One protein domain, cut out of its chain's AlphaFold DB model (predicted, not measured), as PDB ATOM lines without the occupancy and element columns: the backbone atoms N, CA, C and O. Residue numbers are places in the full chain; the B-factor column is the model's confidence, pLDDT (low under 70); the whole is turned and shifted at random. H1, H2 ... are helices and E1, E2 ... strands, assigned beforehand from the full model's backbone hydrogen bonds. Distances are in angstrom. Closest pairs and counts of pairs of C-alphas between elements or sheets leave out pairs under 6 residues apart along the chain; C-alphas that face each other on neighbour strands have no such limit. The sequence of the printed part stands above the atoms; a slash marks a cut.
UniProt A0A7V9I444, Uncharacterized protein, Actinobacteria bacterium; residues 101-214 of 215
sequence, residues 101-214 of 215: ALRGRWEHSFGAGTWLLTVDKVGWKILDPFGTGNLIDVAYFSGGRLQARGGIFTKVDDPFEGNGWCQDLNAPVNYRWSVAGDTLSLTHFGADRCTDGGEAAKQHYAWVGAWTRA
ATOM      1  N   ALA A 101      92.944  61.174 133.566       96.44
ATOM      2  CA  ALA A 101      93.376  62.442 134.146       96.44
ATOM      3  C   ALA A 101      94.841  62.792 133.832       96.44
ATOM      4  O   ALA A 101      95.159  63.971 133.705       96.44
ATOM      5  N   LEU A 102      95.712  61.786 133.676       96.94
ATOM      6  CA  LEU A 102      97.138  61.975 133.391       96.94
ATOM      7  C   LEU A 102      97.428  62.222 131.911       96.94
ATOM      8  O   LEU A 102      98.489  62.742 131.589       96.94
ATOM      9  N   ARG A 103      96.527  61.828 131.004       97.06
ATOM     10  CA  ARG A 103      96.776  61.908 129.561       97.06
ATOM     11  C   ARG A 103      97.015  63.341 129.103       97.06
ATOM     12  O   ARG A 103      96.338  64.272 129.547       97.06
ATOM     13  N   GLY A 104      97.915  63.469 128.134       96.62
ATOM     14  CA  GLY A 104      98.226  64.732 127.480       96.62
ATOM     15  C   GLY A 104      99.612  65.246 127.836       96.62
ATOM     16  O   GLY A 104     100.505  64.469 128.183       96.62
ATOM     17  N   ARG A 105      99.782  66.557 127.679       97.56
ATOM     18  CA  ARG A 105     101.053  67.251 127.859       97.56
ATOM     19  C   ARG A 105     101.042  68.072 129.140       97.56
ATOM     20  O   ARG A 105     100.025  68.666 129.495       97.56
ATOM     21  N   TRP A 106     102.190  68.102 129.793       97.38
ATOM     22  CA  TRP A 106     102.428  68.800 131.042       97.38
ATOM     23  C   TRP A 106     103.772  69.520 130.996       97.38
ATOM     24  O   TRP A 106     104.709  69.054 130.347       97.38
ATOM     25  N   GLU A 107     103.864  70.626 131.717       95.75
ATOM     26  CA  GLU A 107     105.028  71.494 131.819       95.75
ATOM     27  C   GLU A 107     105.449  71.653 133.274       95.75
ATOM     28  O   GLU A 107     104.615  71.842 134.158       95.75
ATOM     29  N   HIS A 108     106.752  71.597 133.520       91.69
ATOM     30  CA  HIS A 108     107.332  71.871 134.829       91.69
ATOM     31  C   HIS A 108     108.600  72.695 134.638       91.69
ATOM     32  O   HIS A 108     109.570  72.248 134.026       91.69
ATOM     33  N   SER A 109     108.592  73.925 135.142       89.88
ATOM     34  CA  SER A 109     109.783  74.771 135.164       89.88
ATOM     35  C   SER A 109     110.660  74.391 136.352       89.88
ATOM     36  O   SER A 109     110.282  74.602 137.502       89.88
ATOM     37  N   PHE A 110     111.838  73.840 136.066       81.75
ATOM     38  CA  PHE A 110     112.797  73.404 137.075       81.75
ATOM     39  C   PHE A 110     114.231  73.636 136.596       81.75
ATOM     40  O   PHE A 110     114.615  73.237 135.492       81.75
ATOM     41  N   GLY A 111     115.054  74.246 137.454       82.44
ATOM     42  CA  GLY A 111     116.460  74.510 137.163       82.44
ATOM     43  C   GLY A 111     116.644  75.364 135.905       82.44
ATOM     44  O   GLY A 111     116.260  76.528 135.882       82.44
ATOM     45  N   ALA A 112     117.257  74.780 134.873       80.06
ATOM     46  CA  ALA A 112     117.688  75.482 133.663       80.06
ATOM     47  C   ALA A 112     116.567  75.800 132.652       80.06
ATOM     48  O   ALA A 112     116.844  76.438 131.639       80.06
ATOM     49  N   GLY A 113     115.321  75.376 132.891       88.25
ATOM     50  CA  GLY A 113     114.198  75.757 132.034       88.25
ATOM     51  C   GLY A 113     112.951  74.897 132.204       88.25
ATOM     52  O   GLY A 113     112.718  74.303 133.259       88.25
ATOM     53  N   THR A 114     112.135  74.854 131.153       91.50
ATOM     54  CA  THR A 114     110.863  74.124 131.139       91.50
ATOM     55  C   THR A 114     111.049  72.707 130.624       91.50
ATOM     56  O   THR A 114     111.491  72.493 129.497       91.50
ATOM     57  N   TRP A 115     110.664  71.746 131.453       91.38
ATOM     58  CA  TRP A 115     110.557  70.339 131.105       91.38
ATOM     59  C   TRP A 115     109.171  70.053 130.546       91.38
ATOM     60  O   TRP A 115     108.173  70.570 131.054       91.38
ATOM     61  N   LEU A 116     109.102  69.195 129.530       93.12
ATOM     62  CA  LEU A 116     107.845  68.760 128.924       93.12
ATOM     63  C   LEU A 116     107.627  67.277 129.178       93.12
ATOM     64  O   LEU A 116     108.452  66.458 128.791       93.12
ATOM     65  N   LEU A 117     106.481  66.923 129.749       94.19
ATOM     66  CA  LEU A 117     106.035  65.548 129.929       94.19
ATOM     67  C   LEU A 117     104.845  65.276 129.008       94.19
ATOM     68  O   LEU A 117     103.838  65.972 129.053       94.19
ATOM     69  N   THR A 118     104.932  64.231 128.192       95.81
ATOM     70  CA  THR A 118     103.806  63.693 127.422       95.81
ATOM     71  C   THR A 118     103.449  62.315 127.954       95.81
ATOM     72  O   THR A 118     104.292  61.419 127.971       95.81
ATOM     73  N   VAL A 119     102.194  62.144 128.366       96.88
ATOM     74  CA  VAL A 119     101.659  60.879 128.874       96.88
ATOM     75  C   VAL A 119     100.685  60.290 127.866       96.88
ATOM     76  O   VAL A 119      99.600  60.838 127.631       96.88
ATOM     77  N   ASP A 120     101.037  59.130 127.319       96.62
ATOM     78  CA  ASP A 120     100.181  58.375 126.412       96.62
ATOM     79  C   ASP A 120     100.263  56.855 126.656       96.62
ATOM     80  O   ASP A 120     100.715  56.384 127.702       96.62
ATOM     81  N   LYS A 121      99.724  56.068 125.715       95.50
ATOM     82  CA  LYS A 121      99.715  54.599 125.791       95.50
ATOM     83  C   LYS A 121     101.098  53.966 125.610       95.50
ATOM     84  O   LYS A 121     101.261  52.806 125.970       95.50
ATOM     85  N   VAL A 122     102.043  54.679 124.996       95.50
ATOM     86  CA  VAL A 122     103.410  54.210 124.767       95.50
ATOM     87  C   VAL A 122     104.187  54.284 126.071       95.50
ATOM     88  O   VAL A 122     104.818  53.305 126.463       95.50
ATOM     89  N   GLY A 123     104.103  55.410 126.767       94.62
ATOM     90  CA  GLY A 123     104.815  55.629 128.013       94.62
ATOM     91  C   GLY A 123     104.812  57.099 128.396       94.62
ATOM     92  O   GLY A 123     103.935  57.865 127.995       94.62
ATOM     93  N   TRP A 124     105.792  57.481 129.206       94.12
ATOM     94  CA  TRP A 124     106.038  58.876 129.555       94.12
ATOM     95  C   TRP A 124     107.222  59.380 128.754       94.12
ATOM     96  O   TRP A 124     108.343  58.922 128.965       94.12
ATOM     97  N   LYS A 125     106.973  60.310 127.834       93.00
ATOM     98  CA  LYS A 125     108.040  61.014 127.129       93.00
ATOM     99  C   LYS A 125     108.370  62.295 127.880       93.00
ATOM    100  O   LYS A 125     107.496  63.147 128.013       93.00
ATOM    101  N   ILE A 126     109.605  62.432 128.339       89.94
ATOM    102  CA  ILE A 126     110.113  63.647 128.975       89.94
ATOM    103  C   ILE A 126     111.110  64.303 128.039       89.94
ATOM    104  O   ILE A 126     111.978  63.623 127.501       89.94
ATOM    105  N   LEU A 127     110.978  65.609 127.848       89.81
ATOM    106  CA  LEU A 127     111.974  66.438 127.186       89.81
ATOM    107  C   LEU A 127     112.543  67.421 128.200       89.81
ATOM    108  O   LEU A 127     111.785  68.037 128.959       89.81
ATOM    109  N   ASP A 128     113.862  67.541 128.204       87.06
ATOM    110  CA  ASP A 128     114.565  68.540 128.990       87.06
ATOM    111  C   ASP A 128     114.553  69.916 128.283       87.06
ATOM    112  O   ASP A 128     114.179  70.020 127.107       87.06
ATOM    113  N   PRO A 129     114.974  70.991 128.972       88.94
ATOM    114  CA  PRO A 129     115.045  72.329 128.385       88.94
ATOM    115  C   PRO A 129     116.041  72.482 127.226       88.94
ATOM    116  O   PRO A 129     115.997  73.485 126.517       88.94
ATOM    117  N   PHE A 130     116.953  71.526 127.038       86.69
ATOM    118  CA  PHE A 130     117.982  71.545 125.997       86.69
ATOM    119  C   PHE A 130     117.572  70.749 124.754       86.69
ATOM    120  O   PHE A 130     118.315  70.709 123.773       86.69
ATOM    121  N   GLY A 131     116.383  70.143 124.766       81.88
ATOM    122  CA  GLY A 131     115.873  69.350 123.661       81.88
ATOM    123  C   GLY A 131     116.470  67.948 123.593       81.88
ATOM    124  O   GLY A 131     116.515  67.387 122.506       81.88
ATOM    125  N   THR A 132     116.910  67.374 124.714       85.12
ATOM    126  CA  THR A 132     117.120  65.922 124.849       85.12
ATOM    127  C   THR A 132     115.942  65.296 125.590       85.12
ATOM    128  O   THR A 132     115.056  66.006 126.075       85.12
ATOM    129  N   GLY A 133     115.850  63.967 125.638       86.50
ATOM    130  CA  GLY A 133     114.709  63.363 126.304       86.50
ATOM    131  C   GLY A 133     114.838  61.900 126.652       86.50
ATOM    132  O   GLY A 133     115.835  61.243 126.384       86.50
ATOM    133  N   ASN A 134     113.765  61.407 127.253       88.25
ATOM    134  CA  ASN A 134     113.604  60.018 127.626       88.25
ATOM    135  C   ASN A 134     112.195  59.538 127.330       88.25
ATOM    136  O   ASN A 134     111.227  60.284 127.466       88.25
ATOM    137  N   LEU A 135     112.080  58.254 127.003       92.25
ATOM    138  CA  LEU A 135     110.811  57.551 126.904       92.25
ATOM    139  C   LEU A 135     110.792  56.458 127.966       92.25
ATOM    140  O   LEU A 135     111.578  55.522 127.891       92.25
ATOM    141  N   ILE A 136     109.911  56.578 128.952       91.56
ATOM    142  CA  ILE A 136     109.920  55.749 130.159       91.56
ATOM    143  C   ILE A 136     108.699  54.829 130.197       91.56
ATOM    144  O   ILE A 136     107.566  55.254 129.955       91.56
ATOM    145  N   ASP A 137     108.924  53.563 130.554       93.19
ATOM    146  CA  ASP A 137     107.845  52.639 130.899       93.19
ATOM    147  C   ASP A 137     107.262  52.984 132.271       93.19
ATOM    148  O   ASP A 137     107.976  53.043 133.276       93.19
ATOM    149  N   VAL A 138     105.942  53.158 132.318       93.56
ATOM    150  CA  VAL A 138     105.213  53.498 133.539       93.56
ATOM    151  C   VAL A 138     104.092  52.499 133.773       93.56
ATOM    152  O   VAL A 138     103.248  52.262 132.910       93.56
ATOM    153  N   ALA A 139     104.056  51.936 134.980       94.44
ATOM    154  CA  ALA A 139     102.916  51.161 135.450       94.44
ATOM    155  C   ALA A 139     102.082  51.949 136.448       94.44
ATOM    156  O   ALA A 139     102.618  52.570 137.361       94.44
ATOM    157  N   TYR A 140     100.766  51.850 136.302       95.56
ATOM    158  CA  TYR A 140      99.794  52.504 137.166       95.56
ATOM    159  C   TYR A 140      99.181  51.495 138.129       95.56
ATOM    160  O   TYR A 140      98.874  50.362 137.757       95.56
ATOM    161  N   PHE A 141      98.977  51.929 139.365       95.38
ATOM    162  CA  PHE A 141      98.403  51.141 140.444       95.38
ATOM    163  C   PHE A 141      97.254  51.910 141.097       95.38
ATOM    164  O   PHE A 141      97.113  53.127 140.952       95.38
ATOM    165  N   SER A 142      96.432  51.190 141.855       93.00
ATOM    166  CA  SER A 142      95.349  51.782 142.637       93.00
ATOM    167  C   SER A 142      95.858  52.795 143.675       93.00
ATOM    168  O   SER A 142      96.986  52.699 144.180       93.00
ATOM    169  N   GLY A 143      94.984  53.752 144.010       93.00
ATOM    170  CA  GLY A 143      95.244  54.784 145.017       93.00
ATOM    171  C   GLY A 143      96.202  55.882 144.556       93.00
ATOM    172  O   GLY A 143      97.002  56.346 145.361       93.00
ATOM    173  N   GLY A 144      96.176  56.248 143.269       95.94
ATOM    174  CA  GLY A 144      97.036  57.311 142.736       95.94
ATOM    175  C   GLY A 144      98.516  56.955 142.824       95.94
ATOM    176  O   GLY A 144      99.333  57.785 143.196       95.94
ATOM    177  N   ARG A 145      98.881  55.697 142.558       96.38
ATOM    178  CA  ARG A 145     100.278  55.250 142.566       96.38
ATOM    179  C   ARG A 145     100.727  54.899 141.162       96.38
ATOM    180  O   ARG A 145      99.949  54.380 140.362       96.38
ATOM    181  N   LEU A 146     101.990  55.159 140.874       95.06
ATOM    182  CA  LEU A 146     102.657  54.707 139.668       95.06
ATOM    183  C   LEU A 146     104.085  54.269 139.979       95.06
ATOM    184  O   LEU A 146     104.644  54.592 141.028       95.06
ATOM    185  N   GLN A 147     104.662  53.527 139.047       91.81
ATOM    186  CA  GLN A 147     106.059  53.142 139.066       91.81
ATOM    187  C   GLN A 147     106.689  53.508 137.727       91.81
ATOM    188  O   GLN A 147     106.307  52.938 136.702       91.81
ATOM    189  N   ALA A 148     107.645  54.432 137.761       89.94
ATOM    190  CA  ALA A 148     108.574  54.688 136.670       89.94
ATOM    191  C   ALA A 148     109.593  53.552 136.645       89.94
ATOM    192  O   ALA A 148     110.094  53.156 137.696       89.94
ATOM    193  N   ARG A 149     109.839  52.953 135.486       87.88
ATOM    194  CA  ARG A 149     110.685  51.758 135.377       87.88
ATOM    195  C   ARG A 149     111.941  52.082 134.576       87.88
ATOM    196  O   ARG A 149     112.714  52.929 134.995       87.88
ATOM    197  N   GLY A 150     112.151  51.389 133.462       84.75
ATOM    198  CA  GLY A 150     113.286  51.614 132.573       84.75
ATOM    199  C   GLY A 150     112.902  52.417 131.339       84.75
ATOM    200  O   GLY A 150     111.713  52.641 131.072       84.75
ATOM    201  N   GLY A 151     113.923  52.800 130.578       89.00
ATOM    202  CA  GLY A 151     113.752  53.413 129.269       89.00
ATOM    203  C   GLY A 151     113.160  52.432 128.253       89.00
ATOM    204  O   GLY A 151     113.471  51.241 128.243       89.00
ATOM    205  N   ILE A 152     112.300  52.933 127.375       93.12
ATOM    206  CA  ILE A 152     111.787  52.223 126.210       93.12
ATOM    207  C   ILE A 152     112.690  52.585 125.038       93.12
ATOM    208  O   ILE A 152     112.688  53.726 124.587       93.12
ATOM    209  N   PHE A 153     113.430  51.608 124.524       92.75
ATOM    210  CA  PHE A 153     114.186  51.752 123.283       92.75
ATOM    211  C   PHE A 153     113.288  51.402 122.096       92.75
ATOM    212  O   PHE A 153     112.811  50.264 122.015       92.75
ATOM    213  N   THR A 154     113.064  52.338 121.167       94.31
ATOM    214  CA  THR A 154     112.392  52.043 119.886       94.31
ATOM    215  C   THR A 154     113.318  52.187 118.678       94.31
ATOM    216  O   THR A 154     112.963  51.755 117.576       94.31
ATOM    217  N   LYS A 155     114.511  52.763 118.845       92.06
ATOM    218  CA  LYS A 155     115.519  52.968 117.796       92.06
ATOM    219  C   LYS A 155     116.924  52.878 118.401       92.06
ATOM    220  O   LYS A 155     117.094  53.100 119.594       92.06
ATOM    221  N   VAL A 156     117.894  52.536 117.555       90.81
ATOM    222  CA  VAL A 156     119.324  52.567 117.893       90.81
ATOM    223  C   VAL A 156     119.774  54.027 117.993       90.81
ATOM    224  O   VAL A 156     119.336  54.835 117.172       90.81
ATOM    225  N   ASP A 157     120.608  54.342 118.986       84.94
ATOM    226  CA  ASP A 157     121.243  55.653 119.205       84.94
ATOM    227  C   ASP A 157     120.289  56.862 119.222       84.94
ATOM    228  O   ASP A 157     120.641  57.960 118.792       84.94
ATOM    229  N   ASP A 158     119.056  56.680 119.705       86.81
ATOM    230  CA  ASP A 158     118.080  57.765 119.790       86.81
ATOM    231  C   ASP A 158     118.290  58.574 121.085       86.81
ATOM    232  O   ASP A 158     118.059  58.042 122.172       86.81
ATOM    233  N   PRO A 159     118.686  59.861 121.011       80.56
ATOM    234  CA  PRO A 159     118.969  60.668 122.200       80.56
ATOM    235  C   PRO A 159     117.702  61.079 122.972       80.56
ATOM    236  O   PRO A 159     117.795  61.796 123.967       80.56
ATOM    237  N   PHE A 160     116.518  60.672 122.504       84.44
ATOM    238  CA  PHE A 160     115.227  60.977 123.119       84.44
ATOM    239  C   PHE A 160     114.572  59.770 123.798       84.44
ATOM    240  O   PHE A 160     113.466  59.891 124.337       84.44
ATOM    241  N   GLU A 161     115.185  58.591 123.716       84.06
ATOM    242  CA  GLU A 161     114.589  57.326 124.125       84.06
ATOM    243  C   GLU A 161     115.614  56.455 124.864       84.06
ATOM    244  O   GLU A 161     116.819  56.645 124.756       84.06
ATOM    245  N   GLY A 162     115.133  55.471 125.624       68.69
ATOM    246  CA  GLY A 162     115.991  54.409 126.146       68.69
ATOM    247  C   GLY A 162     116.906  54.732 127.334       68.69
ATOM    248  O   GLY A 162     117.194  53.807 128.093       68.69
ATOM    249  N   ASN A 163     117.312  55.982 127.587       68.25
ATOM    250  CA  ASN A 163     118.170  56.228 128.752       68.25
ATOM    251  C   ASN A 163     117.417  55.948 130.063       68.25
ATOM    252  O   ASN A 163     116.225  56.232 130.229       68.25
ATOM    253  N   GLY A 164     118.131  55.312 130.993       58.81
ATOM    254  CA  GLY A 164     117.618  55.013 132.318       58.81
ATOM    255  C   GLY A 164     117.278  56.306 133.054       58.81
ATOM    256  O   GLY A 164     118.090  57.220 133.119       58.81
ATOM    257  N   TRP A 165     116.078  56.349 133.634       62.62
ATOM    258  CA  TRP A 165     115.603  57.433 134.500       62.62
ATOM    259  C   TRP A 165     116.488  57.633 135.748       62.62
ATOM    260  O   TRP A 165     116.572  58.725 136.303       62.62
ATOM    261  N   CYS A 166     117.150  56.562 136.192       62.56
ATOM    262  CA  CYS A 166     118.123  56.562 137.280       62.56
ATOM    263  C   CYS A 166     119.316  55.695 136.852       62.56
ATOM    264  O   CYS A 166     119.114  54.645 136.234       62.56
ATOM    265  N   GLN A 167     120.545  56.145 137.144       52.56
ATOM    266  CA  GLN A 167     121.781  55.482 136.691       52.56
ATOM    267  C   GLN A 167     121.929  54.045 137.212       52.56
ATOM    268  O   GLN A 167     122.576  53.225 136.560       52.56
ATOM    269  N   ASP A 168     121.240  53.693 138.303       51.56
ATOM    270  CA  ASP A 168     121.073  52.304 138.724       51.56
ATOM    271  C   ASP A 168     120.137  51.554 137.764       51.56
ATOM    272  O   ASP A 168     118.947  51.360 138.020       51.56
ATOM    273  N   LEU A 169     120.703  51.104 136.641       60.44
ATOM    274  CA  LEU A 169     120.300  49.913 135.893       60.44
ATOM    275  C   LEU A 169     118.771  49.719 135.769       60.44
ATOM    276  O   LEU A 169     118.259  48.644 136.088       60.44
ATOM    277  N   ASN A 170     118.024  50.720 135.290       69.25
ATOM    278  CA  ASN A 170     116.575  50.604 135.048       69.25
ATOM    279  C   ASN A 170     115.753  50.167 136.285       69.25
ATOM    280  O   ASN A 170     114.689  49.539 136.155       69.25
ATOM    281  N   ALA A 171     116.245  50.463 137.492       78.75
ATOM    282  CA  ALA A 171     115.572  50.133 138.735       78.75
ATOM    283  C   ALA A 171     114.250  50.913 138.854       78.75
ATOM    284  O   ALA A 171     114.232  52.131 138.685       78.75
ATOM    285  N   PRO A 172     113.128  50.252 139.187       85.75
ATOM    286  CA  PRO A 172     111.863  50.958 139.296       85.75
ATOM    287  C   PRO A 172     111.808  51.928 140.482       85.75
ATOM    288  O   PRO A 172     112.213  51.577 141.596       85.75
ATOM    289  N   VAL A 173     111.207  53.092 140.246       86.06
ATOM    290  CA  VAL A 173     111.001  54.193 141.195       86.06
ATOM    291  C   VAL A 173     109.508  54.436 141.364       86.06
ATOM    292  O   VAL A 173     108.760  54.466 140.385       86.06
ATOM    293  N   ASN A 174     109.047  54.593 142.604       90.38
ATOM    294  CA  ASN A 174     107.619  54.714 142.885       90.38
ATOM    295  C   ASN A 174     107.219  56.163 143.171       90.38
ATOM    296  O   ASN A 174     107.903  56.881 143.898       90.38
ATOM    297  N   TYR A 175     106.063  56.556 142.636       92.38
ATOM    298  CA  TYR A 175     105.483  57.880 142.826       92.38
ATOM    299  C   TYR A 175     104.004  57.782 143.182       92.38
ATOM    300  O   TYR A 175     103.268  56.924 142.685       92.38
ATOM    301  N   ARG A 176     103.558  58.686 144.047       95.69
ATOM    302  CA  ARG A 176     102.154  59.057 144.158       95.69
ATOM    303  C   ARG A 176     101.869  60.152 143.146       95.69
ATOM    304  O   ARG A 176     102.719  61.007 142.914       95.69
ATOM    305  N   TRP A 177     100.685  60.107 142.562       96.69
ATOM    306  CA  TRP A 177     100.207  61.091 141.615       96.69
ATOM    307  C   TRP A 177      98.784  61.521 141.962       96.69
ATOM    308  O   TRP A 177      97.960  60.718 142.407       96.69
ATOM    309  N   SER A 178      98.491  62.791 141.714       97.25
ATOM    310  CA  SER A 178      97.143  63.353 141.764       97.25
ATOM    311  C   SER A 178      97.004  64.435 140.706       97.25
ATOM    312  O   SER A 178      97.981  65.103 140.377       97.25
ATOM    313  N   VAL A 179      95.792  64.623 140.192       97.38
ATOM    314  CA  VAL A 179      95.469  65.725 139.281       97.38
ATOM    315  C   VAL A 179      94.347  66.546 139.904       97.38
ATOM    316  O   VAL A 179      93.303  65.988 140.241       97.38
ATOM    317  N   ALA A 180      94.568  67.848 140.053       96.81
ATOM    318  CA  ALA A 180      93.581  68.818 140.514       96.81
ATOM    319  C   ALA A 180      93.573  70.006 139.543       96.81
ATOM    320  O   ALA A 180      94.570  70.712 139.419       96.81
ATOM    321  N   GLY A 181      92.462  70.194 138.823       95.19
ATOM    322  CA  GLY A 181      92.409  71.142 137.706       95.19
ATOM    323  C   GLY A 181      93.492  70.833 136.668       95.19
ATOM    324  O   GLY A 181      93.622  69.689 136.221       95.19
ATOM    325  N   ASP A 182      94.300  71.839 136.350       96.31
ATOM    326  CA  ASP A 182      95.431  71.735 135.427       96.31
ATOM    327  C   ASP A 182      96.759  71.430 136.120       96.31
ATOM    328  O   ASP A 182      97.813  71.559 135.509       96.31
ATOM    329  N   THR A 183      96.734  70.996 137.380       97.31
ATOM    330  CA  THR A 183      97.946  70.650 138.123       97.31
ATOM    331  C   THR A 183      98.043  69.147 138.348       97.31
ATOM    332  O   THR A 183      97.209  68.550 139.032       97.31
ATOM    333  N   LEU A 184      99.094  68.533 137.806       97.50
ATOM    334  CA  LEU A 184      99.559  67.192 138.150       97.50
ATOM    335  C   LEU A 184     100.606  67.311 139.258       97.50
ATOM    336  O   LEU A 184     101.638  67.944 139.076       97.50
ATOM    337  N   SER A 185     100.373  66.669 140.397       96.00
ATOM    338  CA  SER A 185     101.374  66.546 141.458       96.00
ATOM    339  C   SER A 185     101.990  65.158 141.444       96.00
ATOM    340  O   SER A 185     101.260  64.165 141.437       96.00
ATOM    341  N   LEU A 186     103.321  65.088 141.485       94.25
ATOM    342  CA  LEU A 186     104.080  63.849 141.630       94.25
ATOM    343  C   LEU A 186     104.932  63.898 142.892       94.25
ATOM    344  O   LEU A 186     105.690  64.839 143.118       94.25
ATOM    345  N   THR A 187     104.822  62.861 143.715       91.69
ATOM    346  CA  THR A 187     105.571  62.746 144.970       91.69
ATOM    347  C   THR A 187     106.226  61.382 145.036       91.69
ATOM    348  O   THR A 187     105.540  60.359 144.998       91.69
ATOM    349  N   HIS A 188     107.550  61.350 145.131       88.69
ATOM    350  CA  HIS A 188     108.278  60.101 145.323       88.69
ATOM    351  C   HIS A 188     107.897  59.423 146.644       88.69
ATOM    352  O   HIS A 188     107.538  60.077 147.624       88.69
ATOM    353  N   PHE A 189     107.955  58.092 146.661       87.62
ATOM    354  CA  PHE A 189     107.908  57.329 147.899       87.62
ATOM    355  C   PHE A 189     108.707  56.025 147.797       87.62
ATOM    356  O   PHE A 189     108.868  55.436 146.726       87.62
ATOM    357  N   GLY A 190     109.115  55.507 148.955       85.06
ATOM    358  CA  GLY A 190     109.926  54.295 149.052       85.06
ATOM    359  C   GLY A 190     111.417  54.602 148.941       85.06
ATOM    360  O   GLY A 190     111.839  55.724 149.195       85.06
ATOM    361  N   ALA A 191     112.214  53.587 148.605       79.00
ATOM    362  CA  ALA A 191     113.653  53.764 148.456       79.00
ATOM    363  C   ALA A 191     113.951  54.746 147.318       79.00
ATOM    364  O   ALA A 191     113.451  54.577 146.199       79.00
ATOM    365  N   ASP A 192     114.769  55.750 147.614       72.56
ATOM    366  CA  ASP A 192     115.399  56.550 146.579       72.56
ATOM    367  C   ASP A 192     116.561  55.745 145.995       72.56
ATOM    368  O   ASP A 192     117.472  55.332 146.713       72.56
ATOM    369  N   ARG A 193     116.464  55.435 144.703       70.88
ATOM    370  CA  ARG A 193     117.494  54.719 143.936       70.88
ATOM    371  C   ARG A 193     118.101  55.608 142.851       70.88
ATOM    372  O   ARG A 193     118.668  55.115 141.885       70.88
ATOM    373  N   CYS A 194     117.893  56.916 142.978       65.06
ATOM    374  CA  CYS A 194     118.255  57.926 141.992       65.06
ATOM    375  C   CYS A 194     119.194  58.986 142.579       65.06
ATOM    376  O   CYS A 194     119.701  59.829 141.845       65.06
ATOM    377  N   THR A 195     119.440  58.950 143.891       57.88
ATOM    378  CA  THR A 195     120.315  59.884 144.602       57.88
ATOM    379  C   THR A 195     121.663  59.254 144.928       57.88
ATOM    380  O   THR A 195     121.910  58.829 146.054       57.88
ATOM    381  N   ASP A 196     122.559  59.231 143.950       55.84
ATOM    382  CA  ASP A 196     124.007  59.098 144.168       55.84
ATOM    383  C   ASP A 196     124.717  60.472 144.211       55.84
ATOM    384  O   ASP A 196     125.924  60.552 144.426       55.84
ATOM    385  N   GLY A 197     123.964  61.567 144.031       51.41
ATOM    386  CA  GLY A 197     124.480  62.940 143.952       51.41
ATOM    387  C   GLY A 197     124.879  63.393 142.539       51.41
ATOM    388  O   GLY A 197     125.304  64.537 142.380       51.41
ATOM    389  N   GLY A 198     124.728  62.539 141.518       54.06
ATOM    390  CA  GLY A 198     125.027  62.835 140.114       54.06
ATOM    391  C   GLY A 198     123.850  63.418 139.320       54.06
ATOM    392  O   GLY A 198     122.847  63.880 139.864       54.06
ATOM    393  N   GLU A 199     123.949  63.392 137.989       49.38
ATOM    394  CA  GLU A 199     122.896  63.836 137.058       49.38
ATOM    395  C   GLU A 199     121.545  63.120 137.281       49.38
ATOM    396  O   GLU A 199     120.485  63.713 137.076       49.38
ATOM    397  N   ALA A 200     121.578  61.896 137.822       49.59
ATOM    398  CA  ALA A 200     120.409  61.134 138.264       49.59
ATOM    399  C   ALA A 200     119.582  61.854 139.347       49.59
ATOM    400  O   ALA A 200     118.349  61.793 139.321       49.59
ATOM    401  N   ALA A 201     120.229  62.619 140.236       54.69
ATOM    402  CA  ALA A 201     119.523  63.439 141.213       54.69
ATOM    403  C   ALA A 201     118.661  64.493 140.498       54.69
ATOM    404  O   ALA A 201     117.500  64.687 140.848       54.69
ATOM    405  N   LYS A 202     119.177  65.120 139.428       54.72
ATOM    406  CA  LYS A 202     118.444  66.139 138.653       54.72
ATOM    407  C   LYS A 202     117.220  65.564 137.942       54.72
ATOM    408  O   LYS A 202     116.190  66.231 137.910       54.72
ATOM    409  N   GLN A 203     117.316  64.345 137.405       62.22
ATOM    410  CA  GLN A 203     116.184  63.687 136.746       62.22
ATOM    411  C   GLN A 203     115.084  63.387 137.765       62.22
ATOM    412  O   GLN A 203     113.958  63.841 137.587       62.22
ATOM    413  N   HIS A 204     115.413  62.771 138.904       67.50
ATOM    414  CA  HIS A 204     114.448  62.561 139.984       67.50
ATOM    415  C   HIS A 204     113.703  63.850 140.386       67.50
ATOM    416  O   HIS A 204     112.468  63.853 140.449       67.50
ATOM    417  N   TYR A 205     114.438  64.951 140.595       67.31
ATOM    418  CA  TYR A 205     113.853  66.251 140.936       67.31
ATOM    419  C   TYR A 205     113.000  66.854 139.815       67.31
ATOM    420  O   TYR A 205     112.057  67.578 140.113       67.31
ATOM    421  N   ALA A 206     113.266  66.531 138.546       71.75
ATOM    422  CA  ALA A 206     112.435  66.990 137.439       71.75
ATOM    423  C   ALA A 206     111.027  66.367 137.467       71.75
ATOM    424  O   ALA A 206     110.065  67.039 137.101       71.75
ATOM    425  N   TRP A 207     110.863  65.113 137.919       80.81
ATOM    426  CA  TRP A 207     109.521  64.516 138.062       80.81
ATOM    427  C   TRP A 207     108.773  65.021 139.280       80.81
ATOM    428  O   TRP A 207     107.566  65.235 139.187       80.81
ATOM    429  N   VAL A 208     109.451  65.157 140.418       83.62
ATOM    430  CA  VAL A 208     108.798  65.529 141.675       83.62
ATOM    431  C   VAL A 208     108.342  66.979 141.615       83.62
ATOM    432  O   VAL A 208     109.105  67.862 141.252       83.62
ATOM    433  N   GLY A 209     107.104  67.232 142.028       85.62
ATOM    434  CA  GLY A 209     106.556  68.581 142.086       85.62
ATOM    435  C   GLY A 209     105.249  68.727 141.327       85.62
ATOM    436  O   GLY A 209     104.538  67.750 141.071       85.62
ATOM    437  N   ALA A 210     104.918  69.982 141.041       91.81
ATOM    438  CA  ALA A 210     103.702  70.376 140.357       91.81
ATOM    439  C   ALA A 210     104.001  70.634 138.879       91.81
ATOM    440  O   ALA A 210     104.798  71.502 138.536       91.81
ATOM    441  N   TRP A 211     103.319  69.886 138.025       96.06
ATOM    442  CA  TRP A 211     103.296  70.081 136.592       96.06
ATOM    443  C   TRP A 211     101.990  70.758 136.194       96.06
ATOM    444  O   TRP A 211     100.918  70.349 136.645       96.06
ATOM    445  N   THR A 212     102.063  71.748 135.316       97.25
ATOM    446  CA  THR A 212     100.896  72.435 134.761       97.25
ATOM    447  C   THR A 212     100.528  71.810 133.425       97.25
ATOM    448  O   THR A 212     101.408  71.457 132.644       97.25
ATOM    449  N   ARG A 213      99.239  71.635 133.131       96.94
ATOM    450  CA  ARG A 213      98.793  71.154 131.822       96.94
ATOM    451  C   ARG A 213      99.277  72.126 130.743       96.94
ATOM    452  O   ARG A 213      99.045  73.327 130.849       96.94
ATOM    453  N   ALA A 214      99.957  71.602 129.729       92.19
ATOM    454  CA  ALA A 214     100.385  72.416 128.598       92.19
ATOM    455  C   ALA A 214      99.162  72.803 127.752       92.19
ATOM    456  O   ALA A 214      98.228  72.000 127.621       92.19
TER     457      ALA A 214
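This is residues 101 to 214 of the 215 residues of an uncharacterized protein of Actinobacteria bacterium (UniProt A0A7V9I444). Eight antiparallel strands make one closed barrel, and helix H1 stands at one end of it, with the sheet curled round its residues 202 to 207. The long link of residues 152 to 172 lies at that same end. The 114 printed residues hold eight named strands and one named helix, in the order E1 E2 E3 E4 E5 E6 E7 H1 E8, mostly strand. The whole is compact, with a radius of gyration of the C-alphas of 13.0 A and spans of 37 by 29 by 28 A.

E1, residues 104 to 110, begins at C-alpha 104 (98.226, 64.732, 127.480) and is 19.5 A long. E2 is 113 to 119, 19.7 A; E3 is 124 to 127, 9.9 A; E4 is 133 to 141, 24.8 A. E5 is 145 to 151, 19.0 A; E6 is 173 to 180, 22.8 A; E7 is 183 to 189, 19.3 A. H1 is 199 to 207, 13.4 A, and E8, 209 to 213, 13.1 A, ends at C-alpha 213 (98.793, 71.154, 131.822).

E1 to E7 form a meander, each strand the antiparallel neighbour of the one before. In the hairpin E1 and E2, N 106 and O 117 are 2.8 A apart, within hydrogen-bond range. E4 is staggered, pairing with E3 over residues 133 to 136 and with E5 over 136 to 141; N 134 and O 126 are 2.9 A apart, N 141 and O 145 2.8 A. E8 is the antiparallel neighbour of E7, with N 184 and O 211 2.8 A apart, and of E1, with N 107 and O 212 2.8 A apart, closing the ring. H1 is on the barrel, outside it and over none of its strands, at a height over the sheet of 8.6 A; the closest C-alphas of H1 and E1 are those of Ala 206 and Phe 110, 6.4 A apart. In H1 every O i to N i+4 pair is within hydrogen-bond range.

The C-alphas of Val 156 and Gly 181, the two farthest apart, are 38.2 A apart. The printed part has no cut, and the link from E5 to E6 is long, with 21 residues. The pLDDT is under 70 in residues 162 to 170 and 194 to 205.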